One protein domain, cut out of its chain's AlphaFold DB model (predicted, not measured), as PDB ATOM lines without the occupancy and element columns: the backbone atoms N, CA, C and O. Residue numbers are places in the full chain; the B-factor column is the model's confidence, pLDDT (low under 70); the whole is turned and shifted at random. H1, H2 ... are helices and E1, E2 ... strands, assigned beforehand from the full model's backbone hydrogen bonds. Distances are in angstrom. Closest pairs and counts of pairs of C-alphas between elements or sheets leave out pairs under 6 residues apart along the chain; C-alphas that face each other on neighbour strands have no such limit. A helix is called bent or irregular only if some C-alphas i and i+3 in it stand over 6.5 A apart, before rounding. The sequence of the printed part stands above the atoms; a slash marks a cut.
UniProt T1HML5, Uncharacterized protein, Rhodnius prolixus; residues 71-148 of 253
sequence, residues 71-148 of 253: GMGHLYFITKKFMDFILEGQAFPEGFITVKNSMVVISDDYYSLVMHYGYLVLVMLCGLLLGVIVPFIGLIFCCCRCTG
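This is residues 71 to 148 of the 253 residues of an uncharacterized protein of Rhodnius prolixus (UniProt T1HML5). One long, kinked helix, H2, makes most of the length, with a small two-strand hairpin, E1 and E2, beyond its first residues and a shorter helix, H1, sticking out to one side as an arm. The last residue of H1 comes near H2 around Leu 120, and residues 71 to 82 of H1 stand free, as do the hairpin's turn, residues 99 to 104, and residues 124 to 148, of which 124 to 146 belong to H2. The printed part has 78 residues, with two named helices and two named strands in the order H1, E1, E2, H2; the sheet, of order E1 - E2, is antiparallel, and the class is mostly helix. The whole is extended, with a radius of gyration of the C-alphas of 20.9 A and spans of 75 by 34 by 16 A.

H1, residues 71 to 86, and H2, residues 110 to 146, are close but not clearly touching, with 2 pairs of C-alphas within 8 A. Their closest C-alphas, those of Ile 86 and Leu 120, are 6.3 A apart. The two helices run opposite ways at a steep tilt of 58 degrees. E1, residues 97 to 100, and E2, residues 103 to 106, are antiparallel neighbours and form a hairpin, with 143 degrees between their directions. Across the pair, N 105 and O 98 at 3.0 A and N 103 and O 100 at 3.2 A are within hydrogen-bond range. The C-alphas of Val 99 and Val 104, which face each other, are 4.9 A apart. H1 and E2 are apart, and so are E1 and H2. In the helices, 11 of 12 O i to N i+4 pairs in H1 and 30 of 33 in H2 are within hydrogen-bond range.

H1 begins at C-alpha 71, (-10.643, -41.658, -38.318), and measures 24.6 A from first to last C-alpha. H1 is irregular: C-alphas 71 and 74 are 7.7 A apart. E1 measures 9.5 A and begins at C-alpha 97, (-26.296, -44.232, -3.409). E2 measures 9.4 A. H2 measures 51.8 A and ends at C-alpha 146, (2.006, -3.787, -36.232). H2 has a kink of 44 degrees near residue 117 and is irregular, but only just: C-alphas 116 and 119 are 6.9 A apart.

The two C-alphas farthest apart, those of Asn 101 and Gly 148, are 75.6 A apart. The printed part has no cut. The links E1 to E2 and E2 to H2 are tight, and the link H1 to E1, 10 residues, is short. The mean pLDDT of the printed part is 72.5; 35 residues are under 70, among them residues 88 to 104 and 137 to 148.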
ATOM      1  N   GLY A  71     -11.999 -42.215 -38.440       78.88
ATOM      2  CA  GLY A  71     -10.643 -41.658 -38.318       78.88
ATOM      3  C   GLY A  71     -10.289 -41.048 -36.952       78.88
ATOM      4  O   GLY A  71      -9.183 -40.546 -36.786       78.88
ATOM      5  N   MET A  72     -11.190 -41.076 -35.964       82.19
ATOM      6  CA  MET A  72     -10.997 -40.452 -34.641       82.19
ATOM      7  C   MET A  72     -10.387 -41.387 -33.587       82.19
ATOM      8  O   MET A  72     -10.209 -40.987 -32.438       82.19
ATOM      9  N   GLY A  73     -10.013 -42.616 -33.954       85.31
ATOM     10  CA  GLY A  73      -9.502 -43.610 -33.004       85.31
ATOM     11  C   GLY A  73      -8.320 -43.127 -32.148       85.31
ATOM     12  O   GLY A  73      -8.297 -43.372 -30.943       85.31
ATOM     13  N   HIS A  74      -7.366 -42.388 -32.726       86.31
ATOM     14  CA  HIS A  74      -6.247 -41.812 -31.963       86.31
ATOM     15  C   HIS A  74      -6.689 -40.727 -30.980       86.31
ATOM     16  O   HIS A  74      -6.201 -40.689 -29.851       86.31
ATOM     17  N   LEU A  75      -7.644 -39.882 -31.373       85.69
ATOM     18  CA  LEU A  75      -8.184 -38.850 -30.494       85.69
ATOM     19  C   LEU A  75      -8.895 -39.484 -29.293       85.69
ATOM     20  O   LEU A  75      -8.691 -39.049 -28.163       85.69
ATOM     21  N   TYR A  76      -9.657 -40.558 -29.516       86.00
ATOM     22  CA  TYR A  76     -10.316 -41.298 -28.439       86.00
ATOM     23  C   TYR A  76      -9.332 -41.990 -27.505       86.00
ATOM     24  O   TYR A  76      -9.551 -41.986 -26.299       86.00
ATOM     25  N   PHE A  77      -8.231 -42.532 -28.026       89.25
ATOM     26  CA  PHE A  77      -7.186 -43.106 -27.181       89.25
ATOM     27  C   PHE A  77      -6.567 -42.056 -26.247       89.25
ATOM     28  O   PHE A  77      -6.476 -42.284 -25.041       89.25
ATOM     29  N   ILE A  78      -6.196 -40.892 -26.789       87.62
ATOM     30  CA  ILE A  78      -5.619 -39.787 -26.008       87.62
ATOM     31  C   ILE A  78      -6.639 -39.259 -24.996       87.62
ATOM     32  O   ILE A  78      -6.321 -39.114 -23.819       87.62
ATOM     33  N   THR A  79      -7.879 -39.035 -25.433       86.94
ATOM     34  CA  THR A  79      -8.962 -38.548 -24.569       86.94
ATOM     35  C   THR A  79      -9.259 -39.538 -23.451       86.94
ATOM     36  O   THR A  79      -9.434 -39.126 -22.312       86.94
ATOM     37  N   LYS A  80      -9.253 -40.846 -23.735       86.75
ATOM     38  CA  LYS A  80      -9.432 -41.883 -22.716       86.75
ATOM     39  C   LYS A  80      -8.297 -41.858 -21.696       86.75
ATOM     40  O   LYS A  80      -8.566 -41.860 -20.507       86.75
ATOM     41  N   LYS A  81      -7.043 -41.755 -22.144       87.38
ATOM     42  CA  LYS A  81      -5.891 -41.620 -21.239       87.38
ATOM     43  C   LYS A  81      -5.963 -40.364 -20.374       87.38
ATOM     44  O   LYS A  81      -5.592 -40.416 -19.210       87.38
ATOM     45  N   PHE A  82      -6.445 -39.258 -20.932       84.25
ATOM     46  CA  PHE A  82      -6.679 -38.022 -20.191       84.25
ATOM     47  C   PHE A  82      -7.837 -38.154 -19.191       84.25
ATOM     48  O   PHE A  82      -7.710 -37.716 -18.054       84.25
ATOM     49  N   MET A  83      -8.936 -38.806 -19.578       83.12
ATOM     50  CA  MET A  83     -10.069 -39.105 -18.695       83.12
ATOM     51  C   MET A  83      -9.646 -40.005 -17.534       83.12
ATOM     52  O   MET A  83      -9.939 -39.666 -16.398       83.12
ATOM     53  N   ASP A  84      -8.900 -41.079 -17.800       83.12
ATOM     54  CA  ASP A  84      -8.359 -41.978 -16.769       83.12
ATOM     55  C   ASP A  84      -7.353 -41.261 -15.846       83.12
ATOM     56  O   ASP A  84      -7.141 -41.665 -14.709       83.12
ATOM     57  N   PHE A  85      -6.701 -40.205 -16.342       81.19
ATOM     58  CA  PHE A  85      -5.762 -39.398 -15.564       81.19
ATOM     59  C   PHE A  85      -6.469 -38.378 -14.660       81.19
ATOM     60  O   PHE A  85      -5.940 -38.018 -13.611       81.19
ATOM     61  N   ILE A  86      -7.639 -37.879 -15.069       78.12
ATOM     62  CA  ILE A  86      -8.372 -36.861 -14.307       78.12
ATOM     63  C   ILE A  86      -9.431 -37.466 -13.394       78.12
ATOM     64  O   ILE A  86      -9.660 -36.955 -12.300       78.12
ATOM     65  N   LEU A  87     -10.081 -38.536 -13.839       75.88
ATOM     66  CA  LEU A  87     -11.048 -39.285 -13.058       75.88
ATOM     67  C   LEU A  87     -10.348 -40.545 -12.563       75.88
ATOM     68  O   LEU A  87      -9.992 -41.411 -13.357       75.88
ATOM     69  N   GLU A  88     -10.188 -40.657 -11.249       67.88
ATOM     70  CA  GLU A  88      -9.533 -41.769 -10.550       67.88
ATOM     71  C   GLU A  88     -10.393 -43.059 -10.577       67.88
ATOM     72  O   GLU A  88     -10.705 -43.657  -9.552       67.88
ATOM     73  N   GLY A  89     -10.868 -43.467 -11.759       63.66
ATOM     74  CA  GLY A  89     -11.602 -44.714 -12.019       63.66
ATOM     75  C   GLY A  89     -13.049 -44.790 -11.510       63.66
ATOM     76  O   GLY A  89     -13.788 -45.674 -11.941       63.66
ATOM     77  N   GLN A  90     -13.487 -43.870 -10.650       64.25
ATOM     78  CA  GLN A  90     -14.820 -43.878 -10.030       64.25
ATOM     79  C   GLN A  90     -15.665 -42.699 -10.526       64.25
ATOM     80  O   GLN A  90     -15.344 -41.534 -10.287       64.25
ATOM     81  N   ALA A  91     -16.770 -43.008 -11.215       62.19
ATOM     82  CA  ALA A  91     -17.735 -42.013 -11.691       62.19
ATOM     83  C   ALA A  91     -18.571 -41.397 -10.552       62.19
ATOM     84  O   ALA A  91     -19.101 -40.300 -10.716       62.19
ATOM     85  N   PHE A  92     -18.665 -42.089  -9.413       63.03
ATOM     86  CA  PHE A  92     -19.381 -41.665  -8.213       63.03
ATOM     87  C   PHE A  92     -18.555 -42.037  -6.976       63.03
ATOM     88  O   PHE A  92     -17.977 -43.125  -6.975       63.03
ATOM     89  N   PRO A  93     -18.503 -41.185  -5.936       65.81
ATOM     90  CA  PRO A  93     -17.859 -41.547  -4.680       65.81
ATOM     91  C   PRO A  93     -18.605 -42.715  -4.018       65.81
ATOM     92  O   PRO A  93     -19.843 -42.781  -4.052       65.81
ATOM     93  N   GLU A  94     -17.858 -43.642  -3.417       62.72
ATOM     94  CA  GLU A  94     -18.443 -44.765  -2.683       62.72
ATOM     95  C   GLU A  94     -19.390 -44.256  -1.579       62.72
ATOM     96  O   GLU A  94     -19.042 -43.375  -0.796       62.72
ATOM     97  N   GLY A  95     -20.615 -44.793  -1.532       63.97
ATOM     98  CA  GLY A  95     -21.615 -44.448  -0.510       63.97
ATOM     99  C   GLY A  95     -22.609 -43.331  -0.864       63.97
ATOM    100  O   GLY A  95     -23.487 -43.039  -0.051       63.97
ATOM    101  N   PHE A  96     -22.550 -42.744  -2.068       64.69
ATOM    102  CA  PHE A  96     -23.528 -41.723  -2.491       64.69
ATOM    103  C   PHE A  96     -24.945 -42.284  -2.696       64.69
ATOM    104  O   PHE A  96     -25.942 -41.609  -2.442       64.69
ATOM    105  N   ILE A  97     -25.036 -43.541  -3.140       64.31
ATOM    106  CA  ILE A  97     -26.296 -44.232  -3.409       64.31
ATOM    107  C   ILE A  97     -26.358 -45.439  -2.479       64.31
ATOM    108  O   ILE A  97     -25.713 -46.457  -2.732       64.31
ATOM    109  N   THR A  98     -27.112 -45.337  -1.385       67.06
ATOM    110  CA  THR A  98     -27.344 -46.481  -0.496       67.06
ATOM    111  C   THR A  98     -28.800 -46.916  -0.593       67.06
ATOM    112  O   THR A  98     -29.730 -46.114  -0.504       67.06
ATOM    113  N   VAL A  99     -29.018 -48.212  -0.821       66.94
ATOM    114  CA  VAL A  99     -30.362 -48.796  -0.834       66.94
ATOM    115  C   VAL A  99     -30.644 -49.315   0.568       66.94
ATOM    116  O   VAL A  99     -30.188 -50.395   0.943       66.94
ATOM    117  N   LYS A 100     -31.385 -48.539   1.359       66.25
ATOM    118  CA  LYS A 100     -31.945 -48.994   2.638       66.25
ATOM    119  C   LYS A 100     -33.451 -49.185   2.467       66.25
ATOM    120  O   LYS A 100     -34.144 -48.280   2.020       66.25
ATOM    121  N   ASN A 101     -33.957 -50.371   2.814       60.50
ATOM    122  CA  ASN A 101     -35.387 -50.721   2.786       60.50
ATOM    123  C   ASN A 101     -36.109 -50.422   1.457       60.50
ATOM    124  O   ASN A 101     -37.164 -49.792   1.451       60.50
ATOM    125  N   SER A 102     -35.549 -50.858   0.323       63.00
ATOM    126  CA  SER A 102     -36.173 -50.700  -1.009       63.00
ATOM    127  C   SER A 102     -36.438 -49.245  -1.438       63.00
ATOM    128  O   SER A 102     -37.104 -49.019  -2.446       63.00
ATOM    129  N   MET A 103     -35.881 -48.271  -0.713       53.31
ATOM    130  CA  MET A 103     -35.891 -46.848  -1.036       53.31
ATOM    131  C   MET A 103     -34.450 -46.415  -1.312       53.31
ATOM    132  O   MET A 103     -33.522 -46.760  -0.576       53.31
ATOM    133  N   VAL A 104     -34.253 -45.684  -2.406       67.38
ATOM    134  CA  VAL A 104     -32.948 -45.113  -2.750       67.38
ATOM    135  C   VAL A 104     -32.748 -43.887  -1.868       67.38
ATOM    136  O   VAL A 104     -33.430 -42.881  -2.056       67.38
ATOM    137  N   VAL A 105     -31.854 -43.982  -0.883       70.19
ATOM    138  CA  VAL A 105     -31.487 -42.847  -0.032       70.19
ATOM    139  C   VAL A 105     -30.218 -42.239  -0.614       70.19
ATOM    140  O   VAL A 105     -29.173 -42.892  -0.682       70.19
ATOM    141  N   ILE A 106     -30.347 -41.003  -1.090       70.31
ATOM    142  CA  ILE A 106     -29.229 -40.183  -1.557       70.31
ATOM    143  C   ILE A 106     -28.601 -39.569  -0.307       70.31
ATOM    144  O   ILE A 106     -29.299 -38.918   0.467       70.31
ATOM    145  N   SER A 107     -27.318 -39.828  -0.081       66.50
ATOM    146  CA  SER A 107     -26.593 -39.246   1.050       66.50
ATOM    147  C   SER A 107     -26.320 -37.759   0.777       66.50
ATOM    148  O   SER A 107     -25.792 -37.421  -0.281       66.50
ATOM    149  N   ASP A 108     -26.623 -36.874   1.733       66.56
ATOM    150  CA  ASP A 108     -26.415 -35.412   1.638       66.56
ATOM    151  C   ASP A 108     -24.938 -34.980   1.826       66.56
ATOM    152  O   ASP A 108     -24.635 -33.819   2.120       66.56
ATOM    153  N   ASP A 109     -23.990 -35.904   1.655       69.88
ATOM    154  CA  ASP A 109     -22.560 -35.674   1.868       69.88
ATOM    155  C   ASP A 109     -21.941 -34.903   0.692       69.88
ATOM    156  O   ASP A 109     -21.253 -35.440  -0.177       69.88
ATOM    157  N   TYR A 110     -22.166 -33.591   0.671       69.06
ATOM    158  CA  TYR A 110     -21.625 -32.693  -0.353       69.06
ATOM    159  C   TYR A 110     -20.091 -32.563  -0.296       69.06
ATOM    160  O   TYR A 110     -19.464 -32.243  -1.304       69.06
ATOM    161  N   TYR A 111     -19.464 -32.811   0.860       71.56
ATOM    162  CA  TYR A 111     -18.019 -32.632   1.046       71.56
ATOM    163  C   TYR A 111     -17.179 -33.671   0.287       71.56
ATOM    164  O   TYR A 111     -16.199 -33.314  -0.369       71.56
ATOM    165  N   SER A 112     -17.578 -34.947   0.321       67.31
ATOM    166  CA  SER A 112     -16.896 -36.018  -0.423       67.31
ATOM    167  C   SER A 112     -17.052 -35.831  -1.934       67.31
ATOM    168  O   SER A 112     -16.097 -36.026  -2.684       67.31
ATOM    169  N   LEU A 113     -18.219 -35.347  -2.368       70.69
ATOM    170  CA  LEU A 113     -18.500 -35.009  -3.758       70.69
ATOM    171  C   LEU A 113     -17.596 -33.863  -4.243       70.69
ATOM    172  O   LEU A 113     -16.934 -33.982  -5.271       70.69
ATOM    173  N   VAL A 114     -17.510 -32.769  -3.481       70.00
ATOM    174  CA  VAL A 114     -16.691 -31.600  -3.847       70.00
ATOM    175  C   VAL A 114     -15.202 -31.938  -3.892       70.00
ATOM    176  O   VAL A 114     -14.518 -31.476  -4.800       70.00
ATOM    177  N   MET A 115     -14.688 -32.757  -2.970       69.25
ATOM    178  CA  MET A 115     -13.280 -33.171  -2.995       69.25
ATOM    179  C   MET A 115     -12.960 -34.054  -4.208       69.25
ATOM    180  O   MET A 115     -11.928 -33.850  -4.846       69.25
ATOM    181  N   HIS A 116     -13.869 -34.963  -4.579       72.81
ATOM    182  CA  HIS A 116     -13.713 -35.827  -5.757       72.81
ATOM    183  C   HIS A 116     -13.722 -35.030  -7.069       72.81
ATOM    184  O   HIS A 116     -12.890 -35.241  -7.949       72.81
ATOM    185  N   TYR A 117     -14.619 -34.046  -7.191       75.75
ATOM    186  CA  TYR A 117     -14.690 -33.178  -8.374       75.75
ATOM    187  C   TYR A 117     -13.742 -31.968  -8.316       75.75
ATOM    188  O   TYR A 117     -13.574 -31.275  -9.320       75.75
ATOM    189  N   GLY A 118     -13.085 -31.706  -7.184       76.88
ATOM    190  CA  GLY A 118     -12.237 -30.528  -6.986       76.88
ATOM    191  C   GLY A 118     -11.043 -30.489  -7.940       76.88
ATOM    192  O   GLY A 118     -10.756 -29.448  -8.534       76.88
ATOM    193  N   TYR A 119     -10.397 -31.638  -8.161       76.38
ATOM    194  CA  TYR A 119      -9.307 -31.767  -9.133       76.38
ATOM    195  C   TYR A 119      -9.788 -31.527 -10.573       76.38
ATOM    196  O   TYR A 119      -9.157 -30.779 -11.320       76.38
ATOM    197  N   LEU A 120     -10.954 -32.070 -10.939       80.81
ATOM    198  CA  LEU A 120     -11.605 -31.830 -12.234       80.81
ATOM    199  C   LEU A 120     -11.859 -30.339 -12.483       80.81
ATOM    200  O   LEU A 120     -11.514 -29.810 -13.542       80.81
ATOM    201  N   VAL A 121     -12.441 -29.659 -11.494       80.44
ATOM    202  CA  VAL A 121     -12.751 -28.226 -11.563       80.44
ATOM    203  C   VAL A 121     -11.470 -27.396 -11.664       80.44
ATOM    204  O   VAL A 121     -11.415 -26.466 -12.470       80.44
ATOM    205  N   LEU A 122     -10.420 -27.750 -10.917       82.12
ATOM    206  CA  LEU A 122      -9.121 -27.079 -10.981       82.12
ATOM    207  C   LEU A 122      -8.481 -27.209 -12.371       82.12
ATOM    208  O   LEU A 122      -8.034 -26.209 -12.937       82.12
ATOM    209  N   VAL A 123      -8.452 -28.419 -12.933       83.69
ATOM    210  CA  VAL A 123      -7.892 -28.666 -14.272       83.69
ATOM    211  C   VAL A 123      -8.679 -27.897 -15.334       83.69
ATOM    212  O   VAL A 123      -8.074 -27.251 -16.192       83.69
ATOM    213  N   MET A 124     -10.012 -27.891 -15.244       82.94
ATOM    214  CA  MET A 124     -10.875 -27.101 -16.128       82.94
ATOM    215  C   MET A 124     -10.594 -25.600 -16.026       82.94
ATOM    216  O   MET A 124     -10.437 -24.935 -17.052       82.94
ATOM    217  N   LEU A 125     -10.481 -25.061 -14.809       84.75
ATOM    218  CA  LEU A 125     -10.198 -23.643 -14.584       84.75
ATOM    219  C   LEU A 125      -8.823 -23.248 -15.146       84.75
ATOM    220  O   LEU A 125      -8.705 -22.240 -15.843       84.75
ATOM    221  N   CYS A 126      -7.796 -24.064 -14.899       83.25
ATOM    222  CA  CYS A 126      -6.456 -23.871 -15.456       83.25
ATOM    223  C   CYS A 126      -6.457 -23.922 -16.991       83.25
ATOM    224  O   CYS A 126      -5.838 -23.071 -17.634       83.25
ATOM    225  N   GLY A 127      -7.170 -24.884 -17.587       82.44
ATOM    226  CA  GLY A 127      -7.310 -25.001 -19.038       82.44
ATOM    227  C   GLY A 127      -7.993 -23.782 -19.661       82.44
ATOM    228  O   GLY A 127      -7.501 -23.239 -20.650       82.44
ATOM    229  N   LEU A 128      -9.076 -23.298 -19.044       83.44
ATOM    230  CA  LEU A 128      -9.787 -22.091 -19.471       83.44
ATOM    231  C   LEU A 128      -8.887 -20.849 -19.394       83.44
ATOM    232  O   LEU A 128      -8.805 -20.081 -20.354       83.44
ATOM    233  N   LEU A 129      -8.180 -20.672 -18.274       82.25
ATOM    234  CA  LEU A 129      -7.247 -19.561 -18.084       82.25
ATOM    235  C   LEU A 129      -6.158 -19.563 -19.160       82.25
ATOM    236  O   LEU A 129      -5.913 -18.529 -19.780       82.25
ATOM    237  N   LEU A 130      -5.550 -20.717 -19.445       78.19
ATOM    238  CA  LEU A 130      -4.569 -20.844 -20.526       78.19
ATOM    239  C   LEU A 130      -5.183 -20.534 -21.897       78.19
ATOM    240  O   LEU A 130      -4.575 -19.805 -22.682       78.19
ATOM    241  N   GLY A 131      -6.398 -21.019 -22.163       78.31
ATOM    242  CA  GLY A 131      -7.127 -20.768 -23.407       78.31
ATOM    243  C   GLY A 131      -7.393 -19.285 -23.680       78.31
ATOM    244  O   GLY A 131      -7.403 -18.882 -24.839       78.31
ATOM    245  N   VAL A 132      -7.546 -18.462 -22.636       76.56
ATOM    246  CA  VAL A 132      -7.691 -17.001 -22.755       76.56
ATOM    247  C   VAL A 132      -6.329 -16.307 -22.808       76.56
ATOM    248  O   VAL A 132      -6.100 -15.437 -23.645       76.56
ATOM    249  N   ILE A 133      -5.381 -16.697 -21.958       74.06
ATOM    250  CA  ILE A 133      -4.076 -16.030 -21.858       74.06
ATOM    251  C   ILE A 133      -3.270 -16.167 -23.161       74.06
ATOM    252  O   ILE A 133      -2.645 -15.200 -23.600       74.06
ATOM    253  N   VAL A 134      -3.311 -17.329 -23.820       77.06
ATOM    254  CA  VAL A 134      -2.570 -17.592 -25.068       77.06
ATOM    255  C   VAL A 134      -2.943 -16.628 -26.213       77.06
ATOM    256  O   VAL A 134      -2.034 -15.981 -26.746       77.06
ATOM    257  N   PRO A 135      -4.224 -16.456 -26.602       74.06
ATOM    258  CA  PRO A 135      -4.603 -15.500 -27.639       74.06
ATOM    259  C   PRO A 135      -4.397 -14.046 -27.203       74.06
ATOM    260  O   PRO A 135      -4.008 -13.232 -28.036       74.06
ATOM    261  N   PHE A 136      -4.570 -13.711 -25.919       70.12
ATOM    262  CA  PHE A 136      -4.282 -12.360 -25.418       70.12
ATOM    263  C   PHE A 136      -2.801 -11.993 -25.570       70.12
ATOM    264  O   PHE A 136      -2.482 -10.919 -26.084       70.12
ATOM    265  N   ILE A 137      -1.886 -12.893 -25.199       68.88
ATOM    266  CA  ILE A 137      -0.444 -12.691 -25.400       68.88
ATOM    267  C   ILE A 137      -0.127 -12.594 -26.899       68.88
ATOM    268  O   ILE A 137       0.639 -11.718 -27.303       68.88
ATOM    269  N   GLY A 138      -0.743 -13.443 -27.729       69.12
ATOM    270  CA  GLY A 138      -0.599 -13.394 -29.187       69.12
ATOM    271  C   GLY A 138      -1.051 -12.061 -29.795       69.12
ATOM    272  O   GLY A 138      -0.346 -11.500 -30.634       69.12
ATOM    273  N   LEU A 139      -2.178 -11.515 -29.331       65.31
ATOM    274  CA  LEU A 139      -2.743 -10.247 -29.797       65.31
ATOM    275  C   LEU A 139      -1.880  -9.061 -29.359       65.31
ATOM    276  O   LEU A 139      -1.544  -8.220 -30.188       65.31
ATOM    277  N   ILE A 140      -1.428  -9.033 -28.101       66.19
ATOM    278  CA  ILE A 140      -0.494  -8.006 -27.609       66.19
ATOM    279  C   ILE A 140       0.799  -8.031 -28.434       66.19
ATOM    280  O   ILE A 140       1.284  -6.982 -28.860       66.19
ATOM    281  N   PHE A 141       1.338  -9.218 -28.727       63.53
ATOM    282  CA  PHE A 141       2.539  -9.361 -29.552       63.53
ATOM    283  C   PHE A 141       2.305  -8.913 -31.006       63.53
ATOM    284  O   PHE A 141       3.165  -8.256 -31.598       63.53
ATOM    285  N   CYS A 142       1.130  -9.218 -31.566       59.75
ATOM    286  CA  CYS A 142       0.708  -8.793 -32.901       59.75
ATOM    287  C   CYS A 142       0.572  -7.264 -32.991       59.75
ATOM    288  O   CYS A 142       1.204  -6.649 -33.850       59.75
ATOM    289  N   CYS A 143      -0.145  -6.630 -32.060       59.09
ATOM    290  CA  CYS A 143      -0.291  -5.176 -32.000       59.09
ATOM    291  C   CYS A 143       1.068  -4.481 -31.843       59.09
ATOM    292  O   CYS A 143       1.381  -3.574 -32.611       59.09
ATOM    293  N   CYS A 144       1.927  -4.965 -30.941       57.03
ATOM    294  CA  CYS A 144       3.284  -4.446 -30.759       57.03
ATOM    295  C   CYS A 144       4.152  -4.542 -32.033       57.03
ATOM    296  O   CYS A 144       4.976  -3.656 -32.293       57.03
ATOM    297  N   ARG A 145       3.963  -5.589 -32.852       59.44
ATOM    298  CA  ARG A 145       4.619  -5.759 -34.163       59.44
ATOM    299  C   ARG A 145       4.038  -4.804 -35.216       59.44
ATOM    300  O   ARG A 145       4.813  -4.189 -35.946       59.44
ATOM    301  N   CYS A 146       2.711  -4.651 -35.275       48.75
ATOM    302  CA  CYS A 146       2.006  -3.787 -36.232       48.75
ATOM    303  C   CYS A 146       2.248  -2.288 -35.989       48.75
ATOM    304  O   CYS A 146       2.312  -1.527 -36.949       48.75
ATOM    305  N   THR A 147       2.451  -1.847 -34.740       54.03
ATOM    306  CA  THR A 147       2.773  -0.438 -34.420       54.03
ATOM    307  C   THR A 147       4.261  -0.095 -34.609       54.03
ATOM    308  O   THR A 147       4.702   0.986 -34.223       54.03
ATOM    309  N   GLY A 148       5.079  -1.011 -35.144       49.78
ATOM    310  CA  GLY A 148       6.490  -0.762 -35.479       49.78
ATOM    311  C   GLY A 148       7.430  -0.510 -34.290       49.78
ATOM    312  O   GLY A 148       8.631  -0.347 -34.489       49.78
TER     313      GLY A 148